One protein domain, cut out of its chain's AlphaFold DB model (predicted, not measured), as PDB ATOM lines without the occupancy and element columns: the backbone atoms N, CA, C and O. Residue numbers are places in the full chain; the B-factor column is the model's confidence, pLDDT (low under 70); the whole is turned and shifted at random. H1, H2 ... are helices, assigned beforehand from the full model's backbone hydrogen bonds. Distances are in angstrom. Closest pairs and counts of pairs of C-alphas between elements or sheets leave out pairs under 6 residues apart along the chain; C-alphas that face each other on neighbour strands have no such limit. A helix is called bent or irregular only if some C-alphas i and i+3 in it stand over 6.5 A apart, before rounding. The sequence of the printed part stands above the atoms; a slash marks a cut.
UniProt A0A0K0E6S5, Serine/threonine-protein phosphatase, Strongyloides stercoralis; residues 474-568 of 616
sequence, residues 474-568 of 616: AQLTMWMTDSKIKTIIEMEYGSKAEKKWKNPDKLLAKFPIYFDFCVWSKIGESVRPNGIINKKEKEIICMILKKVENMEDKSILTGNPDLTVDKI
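This is residues 474 to 568 of the 616 residues of the protein "Serine/threonine-protein phosphatase" of Strongyloides stercoralis (UniProt A0A0K0E6S5). A rounded, compact cluster of helices has short H4 near its middle, with the first part of H2 and H5 packing together at one side of it. H2 turns sharply near residue 493 and folds back toward H3, which sits beside H1, and the unnamed stretch 550 to 568 runs along the outside. The 95 printed residues include five named helices, H1 to H5 in chain order, and no named strand; the class is all helix. The radius of gyration of the C-alphas is 12.8 A, and the spans are 31 by 30 by 29 A.

H1, residues 474 to 479, begins with C-alpha 474 at (43.069, -23.141, 39.229). H2, residues 483 to 501, is 13.5 A long, with a kink of 121 degrees near residue 493; it is irregular, with C-alphas 492 and 495 9.5 A apart. H3 is residues 504 to 508. H4, residues 511 to 519, is 12.2 A long. H5, residues 535 to 549, is 21.2 A long and ends with C-alpha 549 at (24.451, -32.901, 15.319).

H2 is the hub. Its residues 484 to 488 touch H4, closest at the C-alphas of Ile 485 and Tyr 514, 6.4 A, opposite ways at a shallow tilt of 26 degrees. Its residues 488 to 492 touch H5, closest at the C-alphas of Met 491 and Ile 544, 6.2 A. H2 and H3 only just touch, only at the corner, with 3 pairs of C-alphas within 8 A, the closest being Lys 500 and Leu 507, 7.1 A. H1 touches H3, closest at the C-alphas of Thr 477 and Pro 504, 6.4 A. H1 and H5 are apart. Every O i to N i+4 pair is within hydrogen-bond range in H1, H3 and H5, against 10 of 15 in H2 and 4 of 5 in H4.

The C-alphas farthest apart, of Gly 531 and Glu 552, are 33.7 A from each other. The printed part has no cut, and the link H4 to H5 is long. No printed residue is under 70 in pLDDT.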
ATOM      1  N   ALA A 474      43.403 -21.881  38.574       88.18
ATOM      2  CA  ALA A 474      43.069 -23.141  39.229       88.18
ATOM      3  C   ALA A 474      41.562 -23.348  39.389       88.18
ATOM      4  O   ALA A 474      41.082 -24.468  39.221       88.18
ATOM      5  N   GLN A 475      40.806 -22.281  39.656       89.15
ATOM      6  CA  GLN A 475      39.346 -22.346  39.650       89.15
ATOM      7  C   GLN A 475      38.804 -22.654  38.255       89.15
ATOM      8  O   GLN A 475      37.924 -23.502  38.135       89.15
ATOM      9  N   LEU A 476      39.364 -22.045  37.204       91.07
ATOM     10  CA  LEU A 476      39.014 -22.385  35.823       91.07
ATOM     11  C   LEU A 476      39.360 -23.844  35.507       91.07
ATOM     12  O   LEU A 476      38.509 -24.571  35.014       91.07
ATOM     13  N   THR A 477      40.558 -24.318  35.847       89.06
ATOM     14  CA  THR A 477      40.987 -25.709  35.645       89.06
ATOM     15  C   THR A 477      40.089 -26.701  36.381       89.06
ATOM     16  O   THR A 477      39.788 -27.762  35.846       89.06
ATOM     17  N   MET A 478      39.633 -26.375  37.592       86.23
ATOM     18  CA  MET A 478      38.653 -27.204  38.291       86.23
ATOM     19  C   MET A 478      37.286 -27.157  37.625       86.23
ATOM     20  O   MET A 478      36.660 -28.199  37.457       86.23
ATOM     21  N   TRP A 479      36.824 -25.977  37.223       87.35
ATOM     22  CA  TRP A 479      35.556 -25.834  36.519       87.35
ATOM     23  C   TRP A 479      35.556 -26.590  35.184       87.35
ATOM     24  O   TRP A 479      34.552 -27.187  34.827       87.35
ATOM     25  N   MET A 480      36.707 -26.706  34.514       85.76
ATOM     26  CA  MET A 480      36.890 -27.533  33.313       85.76
ATOM     27  C   MET A 480      36.635 -29.037  33.536       85.76
ATOM     28  O   MET A 480      36.569 -29.793  32.568       85.76
ATOM     29  N   THR A 481      36.489 -29.481  34.791       84.27
ATOM     30  CA  THR A 481      36.058 -30.849  35.124       84.27
ATOM     31  C   THR A 481      34.538 -31.028  35.127       84.27
ATOM     32  O   THR A 481      34.071 -32.161  35.262       84.27
ATOM     33  N   ASP A 482      33.775 -29.943  34.948       87.25
ATOM     34  CA  ASP A 482      32.327 -29.977  34.757       87.25
ATOM     35  C   ASP A 482      31.950 -30.943  33.627       87.25
ATOM     36  O   ASP A 482      32.610 -31.010  32.587       87.25
ATOM     37  N   SER A 483      30.870 -31.697  33.840       87.95
ATOM     38  CA  SER A 483      30.425 -32.746  32.919       87.95
ATOM     39  C   SER A 483      30.231 -32.251  31.483       87.95
ATOM     40  O   SER A 483      30.631 -32.944  30.550       87.95
ATOM     41  N   LYS A 484      29.697 -31.039  31.287       89.15
ATOM     42  CA  LYS A 484      29.466 -30.479  29.953       89.15
ATOM     43  C   LYS A 484      30.788 -30.199  29.248       89.15
ATOM     44  O   LYS A 484      30.979 -30.587  28.096       89.15
ATOM     45  N   ILE A 485      31.714 -29.551  29.948       89.96
ATOM     46  CA  ILE A 485      33.032 -29.206  29.408       89.96
ATOM     47  C   ILE A 485      33.838 -30.470  29.126       89.96
ATOM     48  O   ILE A 485      34.451 -30.582  28.065       89.96
ATOM     49  N   LYS A 486      33.789 -31.451  30.032       89.73
ATOM     50  CA  LYS A 486      34.420 -32.755  29.844       89.73
ATOM     51  C   LYS A 486      33.958 -33.413  28.547       89.73
ATOM     52  O   LYS A 486      34.807 -33.797  27.745       89.73
ATOM     53  N   THR A 487      32.651 -33.450  28.299       91.11
ATOM     54  CA  THR A 487      32.092 -34.001  27.060       91.11
ATOM     55  C   THR A 487      32.587 -33.246  25.822       91.11
ATOM     56  O   THR A 487      32.966 -33.865  24.831       91.11
ATOM     57  N   ILE A 488      32.670 -31.912  25.873       92.27
ATOM     58  CA  ILE A 488      33.198 -31.105  24.759       92.27
ATOM     59  C   ILE A 488      34.690 -31.399  24.504       92.27
ATOM     60  O   ILE A 488      35.110 -31.559  23.356       92.27
ATOM     61  N   ILE A 489      35.501 -31.522  25.559       91.93
ATOM     62  CA  ILE A 489      36.923 -31.892  25.449       91.93
ATOM     63  C   ILE A 489      37.067 -33.309  24.867       91.93
ATOM     64  O   ILE A 489      37.943 -33.554  24.033       91.93
ATOM     65  N   GLU A 490      36.213 -34.249  25.272       92.41
ATOM     66  CA  GLU A 490      36.167 -35.610  24.727       92.41
ATOM     67  C   GLU A 490      35.766 -35.621  23.249       92.41
ATOM     68  O   GLU A 490      36.363 -36.351  22.458       92.41
ATOM     69  N   MET A 491      34.844 -34.753  22.828       91.84
ATOM     70  CA  MET A 491      34.533 -34.566  21.409       91.84
ATOM     71  C   MET A 491      35.725 -34.035  20.627       91.84
ATOM     72  O   MET A 491      35.946 -34.464  19.497       91.84
ATOM     73  N   GLU A 492      36.508 -33.117  21.185       92.68
ATOM     74  CA  GLU A 492      37.677 -32.576  20.497       92.68
ATOM     75  C   GLU A 492      38.796 -33.621  20.358       92.68
ATOM     76  O   GLU A 492      39.334 -33.823  19.268       92.68
ATOM     77  N   TYR A 493      39.143 -34.303  21.451       92.21
ATOM     78  CA  TYR A 493      40.341 -35.148  21.519       92.21
ATOM     79  C   TYR A 493      40.083 -36.653  21.394       92.21
ATOM     80  O   TYR A 493      41.044 -37.419  21.252       92.21
ATOM     81  N   GLY A 494      38.828 -37.099  21.464       90.50
ATOM     82  CA  GLY A 494      38.463 -38.513  21.517       90.50
ATOM     83  C   GLY A 494      39.206 -39.245  22.636       90.50
ATOM     84  O   GLY A 494      39.353 -38.741  23.750       90.50
ATOM     85  N   SER A 495      39.795 -40.397  22.307       87.42
ATOM     86  CA  SER A 495      40.586 -41.222  23.237       87.42
ATOM     87  C   SER A 495      41.816 -40.527  23.840       87.42
ATOM     88  O   SER A 495      42.421 -41.041  24.781       87.42
ATOM     89  N   LYS A 496      42.223 -39.356  23.327       89.16
ATOM     90  CA  LYS A 496      43.348 -38.576  23.869       89.16
ATOM     91  C   LYS A 496      42.931 -37.584  24.963       89.16
ATOM     92  O   LYS A 496      43.827 -36.955  25.529       89.16
ATOM     93  N   ALA A 497      41.640 -37.437  25.271       86.85
ATOM     94  CA  ALA A 497      41.140 -36.453  26.236       86.85
ATOM     95  C   ALA A 497      41.800 -36.587  27.619       86.85
ATOM     96  O   ALA A 497      42.343 -35.614  28.139       86.85
ATOM     97  N   GLU A 498      41.895 -37.805  28.156       84.73
ATOM     98  CA  GLU A 498      42.514 -38.063  29.465       84.73
ATOM     99  C   GLU A 498      43.992 -37.629  29.519       84.73
ATOM    100  O   GLU A 498      44.465 -37.067  30.508       84.73
ATOM    101  N   LYS A 499      44.740 -37.805  28.418       85.55
ATOM    102  CA  LYS A 499      46.135 -37.337  28.327       85.55
ATOM    103  C   LYS A 499      46.231 -35.811  28.357       85.55
ATOM    104  O   LYS A 499      47.246 -35.287  28.807       85.55
ATOM    105  N   LYS A 500      45.210 -35.096  27.874       83.14
ATOM    106  CA  LYS A 500      45.179 -33.625  27.866       83.14
ATOM    107  C   LYS A 500      44.874 -33.044  29.236       83.14
ATOM    108  O   LYS A 500      45.455 -32.024  29.578       83.14
ATOM    109  N   TRP A 501      44.079 -33.731  30.050       81.25
ATOM    110  CA  TRP A 501      43.807 -33.331  31.435       81.25
ATOM    111  C   TRP A 501      45.069 -33.308  32.309       81.25
ATOM    112  O   TRP A 501      45.142 -32.554  33.274       81.25
ATOM    113  N   LYS A 502      46.106 -34.068  31.931       81.15
ATOM    114  CA  LYS A 502      47.432 -34.027  32.572       81.15
ATOM    115  C   LYS A 502      48.250 -32.772  32.227       81.15
ATOM    116  O   LYS A 502      49.326 -32.596  32.785       81.15
ATOM    117  N   ASN A 503      47.778 -31.924  31.310       84.40
ATOM    118  CA  ASN A 503      48.414 -30.662  30.931       84.40
ATOM    119  C   ASN A 503      47.388 -29.509  31.012       84.40
ATOM    120  O   ASN A 503      46.806 -29.133  29.988       84.40
ATOM    121  N   PRO A 504      47.126 -28.981  32.223       82.00
ATOM    122  CA  PRO A 504      46.096 -27.968  32.446       82.00
ATOM    123  C   PRO A 504      46.361 -26.666  31.682       82.00
ATOM    124  O   PRO A 504      45.413 -26.079  31.171       82.00
ATOM    125  N   ASP A 505      47.621 -26.266  31.507       81.99
ATOM    126  CA  ASP A 505      47.985 -25.013  30.830       81.99
ATOM    127  C   ASP A 505      47.528 -25.004  29.363       81.99
ATOM    128  O   ASP A 505      46.936 -24.038  28.879       81.99
ATOM    129  N   LYS A 506      47.708 -26.128  28.655       84.63
ATOM    130  CA  LYS A 506      47.244 -26.268  27.264       84.63
ATOM    131  C   LYS A 506      45.723 -26.285  27.138       84.63
ATOM    132  O   LYS A 506      45.202 -25.861  26.108       84.63
ATOM    133  N   LEU A 507      45.014 -26.803  28.143       88.79
ATOM    134  CA  LEU A 507      43.551 -26.739  28.181       88.79
ATOM    135  C   LEU A 507      43.072 -25.321  28.481       88.79
ATOM    136  O   LEU A 507      42.118 -24.859  27.863       88.79
ATOM    137  N   LEU A 508      43.761 -24.615  29.374       91.31
ATOM    138  CA  LEU A 508      43.442 -23.246  29.747       91.31
ATOM    139  C   LEU A 508      43.619 -22.272  28.575       91.31
ATOM    140  O   LEU A 508      42.797 -21.381  28.397       91.31
ATOM    141  N   ALA A 509      44.606 -22.490  27.702       91.24
ATOM    142  CA  ALA A 509      44.729 -21.737  26.449       91.24
ATOM    143  C   ALA A 509      43.508 -21.903  25.515       91.24
ATOM    144  O   ALA A 509      43.219 -21.025  24.709       91.24
ATOM    145  N   LYS A 510      42.764 -23.011  25.638       93.21
ATOM    146  CA  LYS A 510      41.520 -23.277  24.894       93.21
ATOM    147  C   LYS A 510      40.251 -22.982  25.688       93.21
ATOM    148  O   LYS A 510      39.163 -23.096  25.129       93.21
ATOM    149  N   PHE A 511      40.374 -22.567  26.952       94.17
ATOM    150  CA  PHE A 511      39.245 -22.210  27.812       94.17
ATOM    151  C   PHE A 511      38.213 -21.311  27.116       94.17
ATOM    152  O   PHE A 511      37.031 -21.638  27.209       94.17
ATOM    153  N   PRO A 512      38.600 -20.250  26.374       94.94
ATOM    154  CA  PRO A 512      37.621 -19.382  25.727       94.94
ATOM    155  C   PRO A 512      36.674 -20.117  24.769       94.94
ATOM    156  O   PRO A 512      35.490 -19.800  24.737       94.94
ATOM    157  N   ILE A 513      37.163 -21.144  24.060       93.92
ATOM    158  CA  ILE A 513      36.349 -21.970  23.157       93.92
ATOM    159  C   ILE A 513      35.281 -22.718  23.956       93.92
ATOM    160  O   ILE A 513      34.105 -22.686  23.612       93.92
ATOM    161  N   TYR A 514      35.678 -23.405  25.028       93.38
ATOM    162  CA  TYR A 514      34.750 -24.201  25.835       93.38
ATOM    163  C   TYR A 514      33.770 -23.322  26.608       93.38
ATOM    164  O   TYR A 514      32.612 -23.696  26.799       93.38
ATOM    165  N   PHE A 515      34.226 -22.140  27.020       94.17
ATOM    166  CA  PHE A 515      33.381 -21.145  27.651       94.17
ATOM    167  C   PHE A 515      32.267 -20.680  26.704       94.17
ATOM    168  O   PHE A 515      31.119 -20.654  27.137       94.17
ATOM    169  N   ASP A 516      32.554 -20.440  25.415       93.36
ATOM    170  CA  ASP A 516      31.532 -20.070  24.420       93.36
ATOM    171  C   ASP A 516      30.369 -21.090  24.389       93.36
ATOM    172  O   ASP A 516      29.209 -20.701  24.495       93.36
ATOM    173  N   PHE A 517      30.647 -22.403  24.387       92.43
ATOM    174  CA  PHE A 517      29.600 -23.446  24.458       92.43
ATOM    175  C   PHE A 517      28.768 -23.406  25.751       92.43
ATOM    176  O   PHE A 517      27.638 -23.902  25.798       92.43
ATOM    177  N   CYS A 518      29.328 -22.880  26.837       91.89
ATOM    178  CA  CYS A 518      28.644 -22.800  28.121       91.89
ATOM    179  C   CYS A 518      27.726 -21.580  28.208       91.89
ATOM    180  O   CYS A 518      26.697 -21.676  28.874       91.89
ATOM    181  N   VAL A 519      28.065 -20.473  27.538       92.40
ATOM    182  CA  VAL A 519      27.398 -19.173  27.740       92.40
ATOM    183  C   VAL A 519      26.825 -18.520  26.482       92.40
ATOM    184  O   VAL A 519      26.286 -17.420  26.574       92.40
ATOM    185  N   TRP A 520      26.920 -19.145  25.307       90.20
ATOM    186  CA  TRP A 520      26.377 -18.551  24.087       90.20
ATOM    187  C   TRP A 520      24.867 -18.274  24.192       90.20
ATOM    188  O   TRP A 520      24.105 -19.017  24.810       90.20
ATOM    189  N   SER A 521      24.414 -17.180  23.587       87.82
ATOM    190  CA  SER A 521      22.983 -16.869  23.452       87.82
ATOM    191  C   SER A 521      22.388 -17.506  22.196       87.82
ATOM    192  O   SER A 521      21.209 -17.857  22.164       87.82
ATOM    193  N   LYS A 522      23.220 -17.684  21.167       88.68
ATOM    194  CA  LYS A 522      22.908 -18.378  19.922       88.68
ATOM    195  C   LYS A 522      24.025 -19.357  19.602       88.68
ATOM    196  O   LYS A 522      25.199 -19.051  19.785       88.68
ATOM    197  N   ILE A 523      23.653 -20.527  19.092       87.46
ATOM    198  CA  ILE A 523      24.607 -21.583  18.742       87.46
ATOM    199  C   ILE A 523      25.661 -21.030  17.775       87.46
ATOM    200  O   ILE A 523      25.325 -20.473  16.731       87.46
ATOM    201  N   GLY A 524      26.935 -21.205  18.128       85.38
ATOM    202  CA  GLY A 524      28.080 -20.764  17.327       85.38
ATOM    203  C   GLY A 524      28.446 -19.281  17.461       85.38
ATOM    204  O   GLY A 524      29.463 -18.873  16.903       85.38
ATOM    205  N   GLU A 525      27.674 -18.480  18.200       89.78
ATOM    206  CA  GLU A 525      28.017 -17.087  18.495       89.78
ATOM    207  C   GLU A 525      28.939 -17.022  19.720       89.78
ATOM    208  O   GLU A 525      28.589 -17.479  20.809       89.78
ATOM    209  N   SER A 526      30.137 -16.470  19.533       93.37
ATOM    210  CA  SER A 526      31.127 -16.294  20.599       93.37
ATOM    211  C   SER A 526      30.814 -15.058  21.440       93.37
ATOM    212  O   SER A 526      30.399 -14.030  20.909       93.37
ATOM    213  N   VAL A 527      31.100 -15.120  22.744       94.32
ATOM    214  CA  VAL A 527      30.992 -13.940  23.627       94.32
ATOM    215  C   VAL A 527      32.169 -12.969  23.481       94.32
ATOM    216  O   VAL A 527      32.150 -11.870  24.041       94.32
ATOM    217  N   ARG A 528      33.211 -13.378  22.754       96.59
ATOM    218  CA  ARG A 528      34.382 -12.570  22.393       96.59
ATOM    219  C   ARG A 528      34.214 -11.916  21.015       96.59
ATOM    220  O   ARG A 528      33.588 -12.529  20.144       96.59
ATOM    221  N   PRO A 529      34.855 -10.758  20.765       96.65
ATOM    222  CA  PRO A 529      34.851 -10.117  19.455       96.65
ATOM    223  C   PRO A 529      35.386 -11.027  18.343       96.65
ATOM    224  O   PRO A 529      36.422 -11.675  18.486       96.65
ATOM    225  N   ASN A 530      34.742 -10.999  17.175       95.44
ATOM    226  CA  ASN A 530      35.127 -11.830  16.027       95.44
ATOM    227  C   ASN A 530      36.582 -11.635  15.558       95.44
ATOM    228  O   ASN A 530      37.164 -12.566  14.998       95.44
ATOM    229  N   GLY A 531      37.161 -10.447  15.772       95.34
ATOM    230  CA  GLY A 531      38.527 -10.101  15.359       95.34
ATOM    231  C   GLY A 531      39.631 -10.875  16.087       95.34
ATOM    232  O   GLY A 531      40.733 -11.006  15.554       95.34
ATOM    233  N   ILE A 532      39.327 -11.449  17.258       95.79
ATOM    234  CA  ILE A 532      40.297 -12.182  18.090       95.79
ATOM    235  C   ILE A 532      40.071 -13.699  18.110       95.79
ATOM    236  O   ILE A 532      40.769 -14.415  18.825       95.79
ATOM    237  N   ILE A 533      39.116 -14.206  17.325       95.23
ATOM    238  CA  ILE A 533      38.850 -15.644  17.202       95.23
ATOM    239  C   ILE A 533      39.654 -16.180  16.024       95.23
ATOM    240  O   ILE A 533      39.363 -15.881  14.858       95.23
ATOM    241  N   ASN A 534      40.668 -16.994  16.310       90.68
ATOM    242  CA  ASN A 534      41.551 -17.497  15.268       90.68
ATOM    243  C   ASN A 534      40.893 -18.597  14.406       90.68
ATOM    244  O   ASN A 534      39.854 -19.167  14.742       90.68
ATOM    245  N   LYS A 535      41.503 -18.910  13.254       92.57
ATOM    246  CA  LYS A 535      40.965 -19.906  12.311       92.57
ATOM    247  C   LYS A 535      40.845 -21.306  12.933       92.57
ATOM    248  O   LYS A 535      39.832 -21.964  12.728       92.57
ATOM    249  N   LYS A 536      41.836 -21.736  13.720       92.76
ATOM    250  CA  LYS A 536      41.850 -23.051  14.383       92.76
ATOM    251  C   LYS A 536      40.778 -23.160  15.471       92.76
ATOM    252  O   LYS A 536      40.190 -24.223  15.633       92.76
ATOM    253  N   GLU A 537      40.472 -22.070  16.175       94.54
ATOM    254  CA  GLU A 537      39.325 -22.008  17.091       94.54
ATOM    255  C   GLU A 537      38.015 -22.243  16.336       94.54
ATOM    256  O   GLU A 537      37.231 -23.102  16.732       94.54
ATOM    257  N   LYS A 538      37.807 -21.553  15.206       93.81
ATOM    258  CA  LYS A 538      36.614 -21.747  14.361       93.81
ATOM    259  C   LYS A 538      36.504 -23.185  13.851       93.81
ATOM    260  O   LYS A 538      35.424 -23.762  13.892       93.81
ATOM    261  N   GLU A 539      37.615 -23.783  13.422       94.90
ATOM    262  CA  GLU A 539      37.669 -25.187  12.990       94.90
ATOM    263  C   GLU A 539      37.262 -26.152  14.116       94.90
ATOM    264  O   GLU A 539      36.465 -27.062  13.877       94.90
ATOM    265  N   ILE A 540      37.744 -25.930  15.345       93.82
ATOM    266  CA  ILE A 540      37.360 -26.727  16.521       93.82
ATOM    267  C   ILE A 540      35.867 -26.574  16.821       93.82
ATOM    268  O   ILE A 540      35.183 -27.582  16.993       93.82
ATOM    269  N   ILE A 541      35.348 -25.342  16.836       93.85
ATOM    270  CA  ILE A 541      33.924 -25.070  17.086       93.85
ATOM    271  C   ILE A 541      33.061 -25.788  16.042       93.85
ATOM    272  O   ILE A 541      32.161 -26.544  16.405       93.85
ATOM    273  N   CYS A 542      33.369 -25.631  14.751       94.34
ATOM    274  CA  CYS A 542      32.648 -26.305  13.670       94.34
ATOM    275  C   CYS A 542      32.724 -27.834  13.774       94.34
ATOM    276  O   CYS A 542      31.735 -28.518  13.516       94.34
ATOM    277  N   MET A 543      33.882 -28.387  14.143       94.96
ATOM    278  CA  MET A 543      34.042 -29.827  14.351       94.96
ATOM    279  C   MET A 543      33.158 -30.331  15.497       94.96
ATOM    280  O   MET A 543      32.500 -31.358  15.338       94.96
ATOM    281  N   ILE A 544      33.142 -29.635  16.638       93.46
ATOM    282  CA  ILE A 544      32.317 -30.013  17.792       93.46
ATOM    283  C   ILE A 544      30.836 -29.946  17.412       93.46
ATOM    284  O   ILE A 544      30.126 -30.924  17.621       93.46
ATOM    285  N   LEU A 545      30.383 -28.860  16.775       93.19
ATOM    286  CA  LEU A 545      28.992 -28.711  16.327       93.19
ATOM    287  C   LEU A 545      28.538 -29.879  15.438       93.19
ATOM    288  O   LEU A 545      27.510 -30.490  15.717       93.19
ATOM    289  N   LYS A 546      29.353 -30.273  14.450       93.34
ATOM    290  CA  LYS A 546      29.072 -31.438  13.590       93.34
ATOM    291  C   LYS A 546      28.985 -32.755  14.363       93.34
ATOM    292  O   LYS A 546      28.226 -33.644  13.992       93.34
ATOM    293  N   LYS A 547      29.782 -32.931  15.421       93.47
ATOM    294  CA  LYS A 547      29.702 -34.134  16.268       93.47
ATOM    295  C   LYS A 547      28.413 -34.149  17.080       93.47
ATOM    296  O   LYS A 547      27.779 -35.195  17.155       93.47
ATOM    297  N   VAL A 548      28.010 -33.002  17.625       90.84
ATOM    298  CA  VAL A 548      26.775 -32.877  18.409       90.84
ATOM    299  C   VAL A 548      25.524 -33.054  17.540       90.84
ATOM    300  O   VAL A 548      24.543 -33.624  18.001       90.84
ATOM    301  N   GLU A 549      25.551 -32.644  16.267       88.55
ATOM    302  CA  GLU A 549      24.451 -32.901  15.319       88.55
ATOM    303  C   GLU A 549      24.110 -34.392  15.174       88.55
ATOM    304  O   GLU A 549      22.944 -34.724  14.962       88.55
ATOM    305  N   ASN A 550      25.106 -35.270  15.333       89.14
ATOM    306  CA  ASN A 550      24.959 -36.724  15.246       89.14
ATOM    307  C   ASN A 550      24.586 -37.392  16.583       89.14
ATOM    308  O   ASN A 550      24.488 -38.616  16.637       89.14
ATOM    309  N   MET A 551      24.417 -36.629  17.667       88.01
ATOM    310  CA  MET A 551      23.999 -37.167  18.963       88.01
ATOM    311  C   MET A 551      22.481 -37.141  19.113       88.01
ATOM    312  O   MET A 551      21.812 -36.207  18.669       88.01
ATOM    313  N   GLU A 552      21.951 -38.148  19.808       87.59
ATOM    314  CA  GLU A 552      20.552 -38.156  20.243       87.59
ATOM    315  C   GLU A 552      20.286 -37.027  21.248       87.59
ATOM    316  O   GLU A 552      19.323 -36.274  21.099       87.59
ATOM    317  N   ASP A 553      21.178 -36.861  22.234       86.40
ATOM    318  CA  ASP A 553      21.098 -35.777  23.209       86.40
ATOM    319  C   ASP A 553      21.813 -34.510  22.714       86.40
ATOM    320  O   ASP A 553      23.042 -34.439  22.635       86.40
ATOM    321  N   LYS A 554      21.018 -33.477  22.419       85.91
ATOM    322  CA  LYS A 554      21.487 -32.149  21.996       85.91
ATOM    323  C   LYS A 554      21.594 -31.146  23.150       85.91
ATOM    324  O   LYS A 554      21.873 -29.976  22.890       85.91
ATOM    325  N   SER A 555      21.418 -31.570  24.407       87.00
ATOM    326  CA  SER A 555      21.513 -30.713  25.605       87.00
ATOM    327  C   SER A 555      22.846 -29.961  25.708       87.00
ATOM    328  O   SER A 555      22.905 -28.838  26.210       87.00
ATOM    329  N   ILE A 556      23.917 -30.525  25.143       85.84
ATOM    330  CA  ILE A 556      25.245 -29.902  25.053       85.84
ATOM    331  C   ILE A 556      25.190 -28.562  24.297       85.84
ATOM    332  O   ILE A 556      25.962 -27.653  24.610       85.84
ATOM    333  N   LEU A 557      24.257 -28.392  23.349       86.07
ATOM    334  CA  LEU A 557      24.091 -27.139  22.610       86.07
ATOM    335  C   LEU A 557      23.379 -26.042  23.411       86.07
ATOM    336  O   LEU A 557      23.417 -24.879  23.012       86.07
ATOM    337  N   THR A 558      22.755 -26.363  24.544       88.82
ATOM    338  CA  THR A 558      22.072 -25.372  25.380       88.82
ATOM    339  C   THR A 558      23.096 -24.574  26.184       88.82
ATOM    340  O   THR A 558      23.671 -25.080  27.149       88.82
ATOM    341  N   GLY A 559      23.361 -23.330  25.781       89.31
ATOM    342  CA  GLY A 559      24.145 -22.385  26.580       89.31
ATOM    343  C   GLY A 559      23.283 -21.671  27.618       89.31
ATOM    344  O   GLY A 559      22.065 -21.584  27.472       89.31
ATOM    345  N   ASN A 560      23.927 -21.157  28.660       91.47
ATOM    346  CA  ASN A 560      23.321 -20.289  29.657       91.47
ATOM    347  C   ASN A 560      24.079 -18.949  29.690       91.47
ATOM    348  O   ASN A 560      25.102 -18.855  30.373       91.47
ATOM    349  N   PRO A 561      23.605 -17.912  28.976       88.94
ATOM    350  CA  PRO A 561      24.192 -16.569  29.031       88.94
ATOM    351  C   PRO A 561      24.239 -15.970  30.442       88.94
ATOM    352  O   PRO A 561      25.116 -15.158  30.740       88.94
ATOM    353  N   ASP A 562      23.346 -16.422  31.325       86.73
ATOM    354  CA  ASP A 562      23.258 -16.007  32.724       86.73
ATOM    355  C   ASP A 562      24.082 -16.909  33.656       86.73
ATOM    356  O   ASP A 562      23.875 -16.906  34.871       86.73
ATOM    357  N   LEU A 563      25.018 -17.706  33.123       91.00
ATOM    358  CA  LEU A 563      25.900 -18.530  33.945       91.00
ATOM    359  C   LEU A 563      26.635 -17.657  34.970       91.00
ATOM    360  O   LEU A 563      27.375 -16.725  34.628       91.00
ATOM    361  N   THR A 564      26.450 -17.998  36.242       91.00
ATOM    362  CA  THR A 564      27.029 -17.260  37.356       91.00
ATOM    363  C   THR A 564      28.274 -17.936  37.918       91.00
ATOM    364  O   THR A 564      28.490 -19.145  37.787       91.00
ATOM    365  N   VAL A 565      29.093 -17.139  38.601       89.37
ATOM    366  CA  VAL A 565      30.277 -17.606  39.335       89.37
ATOM    367  C   VAL A 565      29.958 -18.502  40.537       89.37
ATOM    368  O   VAL A 565      30.866 -19.129  41.069       89.37
ATOM    369  N   ASP A 566      28.685 -18.650  40.916       85.57
ATOM    370  CA  ASP A 566      28.231 -19.560  41.985       85.57
ATOM    371  C   ASP A 566      28.566 -21.029  41.698       85.57
ATOM    372  O   ASP A 566      28.635 -21.862  42.598       85.57
ATOM    373  N   LYS A 567      28.775 -21.364  40.420       82.63
ATOM    374  CA  LYS A 567      29.194 -22.699  39.976       82.63
ATOM    375  C   LYS A 567      30.704 -22.929  40.103       82.63
ATOM    376  O   LYS A 567      31.159 -24.048  39.875       82.63
ATOM    377  N   ILE A 568      31.484 -21.900  40.438       79.24
ATOM    378  CA  ILE A 568      32.939 -21.990  40.555       79.24
ATOM    379  C   ILE A 568      33.321 -22.501  41.956       79.24
ATOM    380  O   ILE A 568      32.919 -21.913  42.962       79.24
TER     381      ILE A 568